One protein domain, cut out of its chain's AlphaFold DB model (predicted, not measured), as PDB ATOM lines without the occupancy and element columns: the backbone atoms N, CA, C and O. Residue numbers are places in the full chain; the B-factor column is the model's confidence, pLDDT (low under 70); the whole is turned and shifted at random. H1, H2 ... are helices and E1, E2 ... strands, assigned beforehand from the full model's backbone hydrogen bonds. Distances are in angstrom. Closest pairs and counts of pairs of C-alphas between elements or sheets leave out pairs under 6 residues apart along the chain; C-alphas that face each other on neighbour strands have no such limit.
ATOM      1  N   GLN A  45      27.074 -16.034  38.489       63.34
ATOM      2  CA  GLN A  45      28.118 -15.127  37.998       63.34
ATOM      3  C   GLN A  45      27.568 -14.027  37.071       63.34
ATOM      4  O   GLN A  45      28.062 -12.900  37.066       63.34
ATOM      5  N   GLY A  46      26.534 -14.328  36.278       62.72
ATOM      6  CA  GLY A  46      25.892 -13.359  35.381       62.72
ATOM      7  C   GLY A  46      25.085 -12.290  36.122       62.72
ATOM      8  O   GLY A  46      25.137 -11.114  35.753       62.72
ATOM      9  N   PHE A  47      24.381 -12.675  37.193       70.38
ATOM     10  CA  PHE A  47      23.663 -11.732  38.055       70.38
ATOM     11  C   PHE A  47      24.626 -10.793  38.797       70.38
ATOM     12  O   PHE A  47      24.367  -9.589  38.853       70.38
ATOM     13  N   ASP A  48      25.768 -11.305  39.264       77.75
ATOM     14  CA  ASP A  48      26.804 -10.498  39.922       77.75
ATOM     15  C   ASP A  48      27.402  -9.445  38.975       77.75
ATOM     16  O   ASP A  48      27.556  -8.274  39.336       77.75
ATOM     17  N   LEU A  49      27.685  -9.823  37.726       80.88
ATOM     18  CA  LEU A  49      28.211  -8.896  36.720       80.88
ATOM     19  C   LEU A  49      27.212  -7.793  36.355       80.88
ATOM     20  O   LEU A  49      27.608  -6.637  36.174       80.88
ATOM     21  N   ALA A  50      25.924  -8.118  36.269       82.88
ATOM     22  CA  ALA A  50      24.898  -7.123  35.996       82.88
ATOM     23  C   ALA A  50      24.708  -6.149  37.162       82.88
ATOM     24  O   ALA A  50      24.605  -4.948  36.920       82.88
ATOM     25  N   ALA A  51      24.743  -6.630  38.408       85.12
ATOM     26  CA  ALA A  51      24.696  -5.766  39.585       85.12
ATOM     27  C   ALA A  51      25.875  -4.775  39.598       85.12
ATOM     28  O   ALA A  51      25.692  -3.575  39.826       85.12
ATOM     29  N   ILE A  52      27.083  -5.242  39.255       87.81
ATOM     30  CA  ILE A  52      28.267  -4.381  39.099       87.81
ATOM     31  C   ILE A  52      28.053  -3.348  37.984       87.81
ATOM     32  O   ILE A  52      28.397  -2.175  38.153       87.81
ATOM     33  N   ALA A  53      27.492  -3.757  36.845       88.69
ATOM     34  CA  ALA A  53      27.204  -2.848  35.739       88.69
ATOM     35  C   ALA A  53      26.177  -1.773  36.136       88.69
ATOM     36  O   ALA A  53      26.415  -0.591  35.891       88.69
ATOM     37  N   GLN A  54      25.086  -2.147  36.812       91.00
ATOM     38  CA  GLN A  54      24.075  -1.210  37.314       91.00
ATOM     39  C   GLN A  54      24.675  -0.194  38.287       91.00
ATOM     40  O   GLN A  54      24.409   1.004  38.165       91.00
ATOM     41  N   ALA A  55      25.530  -0.646  39.210       91.56
ATOM     42  CA  ALA A  55      26.225   0.234  40.143       91.56
ATOM     43  C   ALA A  55      27.132   1.241  39.417       91.56
ATOM     44  O   ALA A  55      27.095   2.433  39.724       91.56
ATOM     45  N   LYS A  56      27.893   0.789  38.409       93.56
ATOM     46  CA  LYS A  56      28.751   1.665  37.593       93.56
ATOM     47  C   LYS A  56      27.946   2.694  36.802       93.56
ATOM     48  O   LYS A  56      28.280   3.870  36.857       93.56
ATOM     49  N   ILE A  57      26.865   2.277  36.138       93.50
ATOM     50  CA  ILE A  57      25.985   3.184  35.382       93.50
ATOM     51  C   ILE A  57      25.390   4.248  36.310       93.50
ATOM     52  O   ILE A  57      25.338   5.428  35.967       93.50
ATOM     53  N   LYS A  58      24.951   3.845  37.508       94.25
ATOM     54  CA  LYS A  58      24.421   4.778  38.504       94.25
ATOM     55  C   LYS A  58      25.480   5.785  38.951       94.25
ATOM     56  O   LYS A  58      25.168   6.970  39.038       94.25
ATOM     57  N   GLN A  59      26.707   5.335  39.211       95.00
ATOM     58  CA  GLN A  59      27.802   6.224  39.593       95.00
ATOM     59  C   GLN A  59      28.140   7.212  38.472       95.00
ATOM     60  O   GLN A  59      28.213   8.409  38.720       95.00
ATOM     61  N   GLU A  60      28.233   6.740  37.230       95.25
ATOM     62  CA  GLU A  60      28.472   7.602  36.072       95.25
ATOM     63  C   GLU A  60      27.362   8.651  35.905       95.25
ATOM     64  O   GLU A  60      27.642   9.818  35.643       95.25
ATOM     65  N   ALA A  61      26.097   8.278  36.120       94.81
ATOM     66  CA  ALA A  61      24.980   9.221  36.089       94.81
ATOM     67  C   ALA A  61      25.067  10.281  37.205       94.81
ATOM     68  O   ALA A  61      24.698  11.440  36.987       94.81
ATOM     69  N   ILE A  62      25.550   9.905  38.394       95.00
ATOM     70  CA  ILE A  62      25.822  10.848  39.487       95.00
ATOM     71  C   ILE A  62      26.939  11.811  39.074       95.00
ATOM     72  O   ILE A  62      26.750  13.025  39.148       95.00
ATOM     73  N   ASP A  63      28.054  11.282  38.573       96.56
ATOM     74  CA  ASP A  63      29.232  12.060  38.178       96.56
ATOM     75  C   ASP A  63      28.921  13.003  36.999       96.56
ATOM     76  O   ASP A  63      29.366  14.151  36.964       96.56
ATOM     77  N   ALA A  64      28.069  12.569  36.065       96.56
ATOM     78  CA  ALA A  64      27.568  13.367  34.944       96.56
ATOM     79  C   ALA A  64      26.540  14.444  35.353       96.56
ATOM     80  O   ALA A  64      26.053  15.212  34.502       96.56
ATOM     81  N   GLY A  65      26.183  14.492  36.635       96.31
ATOM     82  CA  GLY A  65      25.296  15.485  37.219       96.31
ATOM     83  C   GLY A  65      23.832  15.333  36.805       96.31
ATOM     84  O   GLY A  65      23.142  16.336  36.607       96.31
ATOM     85  N   VAL A  66      23.354  14.101  36.589       96.19
ATOM     86  CA  VAL A  66      21.988  13.844  36.093       96.19
ATOM     87  C   VAL A  66      20.928  14.402  37.046       96.19
ATOM     88  O   VAL A  66      19.979  15.035  36.586       96.19
ATOM     89  N   LEU A  67      21.102  14.240  38.361       95.62
ATOM     90  CA  LEU A  67      20.144  14.739  39.356       95.62
ATOM     91  C   LEU A  67      20.136  16.273  39.427       95.62
ATOM     92  O   LEU A  67      19.071  16.881  39.444       95.62
ATOM     93  N   GLN A  68      21.302  16.918  39.349       95.56
ATOM     94  CA  GLN A  68      21.416  18.380  39.334       95.56
ATOM     95  C   GLN A  68      20.769  18.976  38.077       95.56
ATOM     96  O   GLN A  68      20.120  20.022  38.133       95.56
ATOM     97  N   LYS A  69      20.920  18.301  36.929       96.56
ATOM     98  CA  LYS A  69      20.216  18.666  35.693       96.56
ATOM     99  C   LYS A  69      18.710  18.470  35.841       96.56
ATOM    100  O   LYS A  69      17.964  19.329  35.384       96.56
ATOM    101  N   ALA A  70      18.262  17.395  36.490       95.69
ATOM    102  CA  ALA A  70      16.845  17.159  36.746       95.69
ATOM    103  C   ALA A  70      16.227  18.262  37.621       95.69
ATOM    104  O   ALA A  70      15.191  18.802  37.239       95.69
ATOM    105  N   ASP A  71      16.894  18.669  38.709       94.62
ATOM    106  CA  ASP A  71      16.448  19.784  39.560       94.62
ATOM    107  C   ASP A  71      16.304  21.080  38.753       94.62
ATOM    108  O   ASP A  71      15.264  21.742  38.785       94.62
ATOM    109  N   LYS A  72      17.339  21.430  37.977       95.44
ATOM    110  CA  LYS A  72      17.332  22.637  37.144       95.44
ATOM    111  C   LYS A  72      16.228  22.588  36.087       95.44
ATOM    112  O   LYS A  72      15.547  23.584  35.867       95.44
ATOM    113  N   ASN A  73      16.047  21.441  35.440       96.25
ATOM    114  CA  ASN A  73      15.024  21.267  34.416       96.25
ATOM    115  C   ASN A  73      13.617  21.360  35.010       96.25
ATOM    116  O   ASN A  73      12.763  22.002  34.407       96.25
ATOM    117  N   ALA A  74      13.375  20.777  36.187       95.19
ATOM    118  CA  ALA A  74      12.091  20.883  36.874       95.19
ATOM    119  C   ALA A  74      11.759  22.343  37.213       95.19
ATOM    120  O   ALA A  74      10.663  22.814  36.915       95.19
ATOM    121  N   GLU A  75      12.727  23.086  37.750       95.56
ATOM    122  CA  GLU A  75      12.587  24.517  38.014       95.56
ATOM    123  C   GLU A  75      12.271  25.319  36.740       95.56
ATOM    124  O   GLU A  75      11.338  26.127  36.743       95.56
ATOM    125  N   THR A  76      12.994  25.075  35.644       96.44
ATOM    126  CA  THR A  76      12.740  25.737  34.355       96.44
ATOM    127  C   THR A  76      11.341  25.426  33.829       96.44
ATOM    128  O   THR A  76      10.591  26.351  33.527       96.44
ATOM    129  N   VAL A  77      10.956  24.147  33.770       96.75
ATOM    130  CA  VAL A  77       9.657  23.716  33.231       96.75
ATOM    131  C   VAL A  77       8.503  24.324  34.025       96.75
ATOM    132  O   VAL A  77       7.552  24.826  33.432       96.75
ATOM    133  N   LEU A  78       8.592  24.334  35.358       95.44
ATOM    134  CA  LEU A  78       7.562  24.935  36.205       95.44
ATOM    135  C   LEU A  78       7.466  26.449  35.980       95.44
ATOM    136  O   LEU A  78       6.367  26.977  35.813       95.44
ATOM    137  N   LYS A  79       8.603  27.151  35.927       95.50
ATOM    138  CA  LYS A  79       8.636  28.597  35.662       95.50
ATOM    139  C   LYS A  79       8.067  28.946  34.291       95.50
ATOM    140  O   LYS A  79       7.290  29.892  34.189       95.50
ATOM    141  N   GLU A  80       8.419  28.192  33.256       96.81
ATOM    142  CA  GLU A  80       7.924  28.414  31.897       96.81
ATOM    143  C   GLU A  80       6.425  28.134  31.787       96.81
ATOM    144  O   GLU A  80       5.683  28.978  31.281       96.81
ATOM    145  N   PHE A  81       5.959  27.001  32.319       96.38
ATOM    146  CA  PHE A  81       4.549  26.611  32.281       96.38
ATOM    147  C   PHE A  81       3.643  27.661  32.941       96.38
ATOM    148  O   PHE A  81       2.701  28.163  32.329       96.38
ATOM    149  N   PHE A  82       3.948  28.052  34.178       95.44
ATOM    150  CA  PHE A  82       3.161  29.060  34.890       95.44
ATOM    151  C   PHE A  82       3.393  30.476  34.348       95.44
ATOM    152  O   PHE A  82       2.466  31.289  34.343       95.44
ATOM    153  N   GLY A  83       4.582  30.762  33.815       94.88
ATOM    154  CA  GLY A  83       4.888  32.021  33.141       94.88
ATOM    155  C   GLY A  83       4.023  32.253  31.900       94.88
ATOM    156  O   GLY A  83       3.530  33.364  31.702       94.88
ATOM    157  N   GLN A  84       3.740  31.208  31.112       96.06
ATOM    158  CA  GLN A  84       2.786  31.282  29.992       96.06
ATOM    159  C   GLN A  84       1.372  31.660  30.455       96.06
ATOM    160  O   GLN A  84       0.653  32.377  29.760       96.06
ATOM    161  N   LEU A  85       0.999  31.246  31.665       94.75
ATOM    162  CA  LEU A  85      -0.267  31.594  32.313       94.75
ATOM    163  C   LEU A  85      -0.216  32.955  33.040       94.75
ATOM    164  O   LEU A  85      -1.171  33.325  33.723       94.75
ATOM    165  N   ARG A  86       0.880  33.715  32.876       94.19
ATOM    166  CA  ARG A  86       1.176  35.000  33.537       94.19
ATOM    167  C   ARG A  86       1.263  34.923  35.063       94.19
ATOM    168  O   ARG A  86       1.049  35.928  35.736       94.19
ATOM    169  N   TYR A  87       1.592  33.753  35.601       95.19
ATOM    170  CA  TYR A  87       1.885  33.586  37.018       95.19
ATOM    171  C   TYR A  87       3.379  33.763  37.291       95.19
ATOM    172  O   TYR A  87       4.234  33.301  36.537       95.19
ATOM    173  N   LYS A  88       3.695  34.402  38.418       93.88
ATOM    174  CA  LYS A  88       5.039  34.421  38.991       93.88
ATOM    175  C   LYS A  88       5.230  33.170  39.843       93.88
ATOM    176  O   LYS A  88       4.443  32.926  40.753       93.88
ATOM    177  N   VAL A  89       6.288  32.409  39.579       94.88
ATOM    178  CA  VAL A  89       6.627  31.215  40.365       94.88
ATOM    179  C   VAL A  89       7.707  31.543  41.387       94.88
ATOM    180  O   VAL A  89       8.748  32.103  41.036       94.88
ATOM    181  N   ILE A  90       7.461  31.167  42.637       94.06
ATOM    182  CA  ILE A  90       8.433  31.153  43.728       94.06
ATOM    183  C   ILE A  90       8.719  29.683  44.030       94.06
ATOM    184  O   ILE A  90       7.791  28.903  44.237       94.06
ATOM    185  N   ILE A  91       9.994  29.300  43.968       91.75
ATOM    186  CA  ILE A  91      10.424  27.933  44.258       91.75
ATOM    187  C   ILE A  91      11.140  27.937  45.598       91.75
ATOM    188  O   ILE A  91      12.167  28.603  45.731       91.75
ATOM    189  N   ASP A  92      10.613  27.146  46.525       89.50
ATOM    190  CA  ASP A  92      11.226  26.858  47.816       89.50
ATOM    191  C   ASP A  92      11.875  25.466  47.774       89.50
ATOM    192  O   ASP A  92      11.353  24.544  47.136       89.50
ATOM    193  N   ARG A  93      13.035  25.329  48.427       79.81
ATOM    194  CA  ARG A  93      13.818  24.087  48.517       79.81
ATOM    195  C   ARG A  93      13.979  23.636  49.959       79.81
ATOM    196  O   ARG A  93      14.175  24.520  50.820       79.81
TER     197      ARG A  93
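Overview. This is residues 45 to 93 of the 93 residues of an uncharacterized protein of Bacillus boroniphilus JCM 21738 (UniProt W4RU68). Picture two helices of equal residue count joined end to end in a wide-open V, H1 first and H2 after it, with a short strand, E1, folding back beside the far part of H2. The two helices together make the length, and residues 45 to 57, 59 to 65 and 67 to 74 stand free. You have 49 residues printed, with two named helices and one named strand in the order H1, H2, E1, and the class is mostly helix. The whole is extended, with a radius of gyration of the C-alphas of 17.7 A, and the C-alphas span 57 by 16 by 15 A.

Arrangement. Start at the first printed residue with H1, residues 45 to 63, and read on through a tight link of 2 residues into H2, residues 66 to 84. H1 and H2 meet only through their link. After H2, a tight link of 3 residues leads to E1, residues 88 to 92. Look at the C-alphas of Lys 79 and Val 89, 5.7 A apart: they are the closest of H2 and E1. These two elements have 7 pairs of C-alphas within 8 A, and their centres are 11.1 A apart. H1 and E1 are apart. E1 pairs with no named strand. In the backbones of H1 and H2, every O i to N i+4 pair is within hydrogen-bond range.

Along the chain. Find C-alpha 45 at (28.118, -15.127, 37.998); from there H1 runs to C-alpha 63 at (29.232, 12.060, 38.178), 27.2 A from first to last C-alpha, with y rising and x and z ending near where they began. Next find C-alpha 66 at (21.988, 13.844, 36.093), where H2 begins; it ends at Gln 84, 26.6 A from its first C-alpha, with x falling and y rising. E1 goes from Lys 88 to Asp 92, 13.2 A from first to last C-alpha, and ends at C-alpha 92 at (11.226, 26.858, 47.816), with y falling and x and z rising.

Size, cuts and confidence. The two C-alphas farthest apart are those of Gln 45 and Arg 86, at 57.1 A, while the C-alphas of the first and last printed residues, Gln 45 and Arg 93, are 43.0 A apart. The printed part has no cut, and it ends at residue 93, the chain's last residue. Neither link is long. In the B-factor column, the mean pLDDT of the printed part is 91.5; look at residues 45 to 46, within H1, for the two that are under 70.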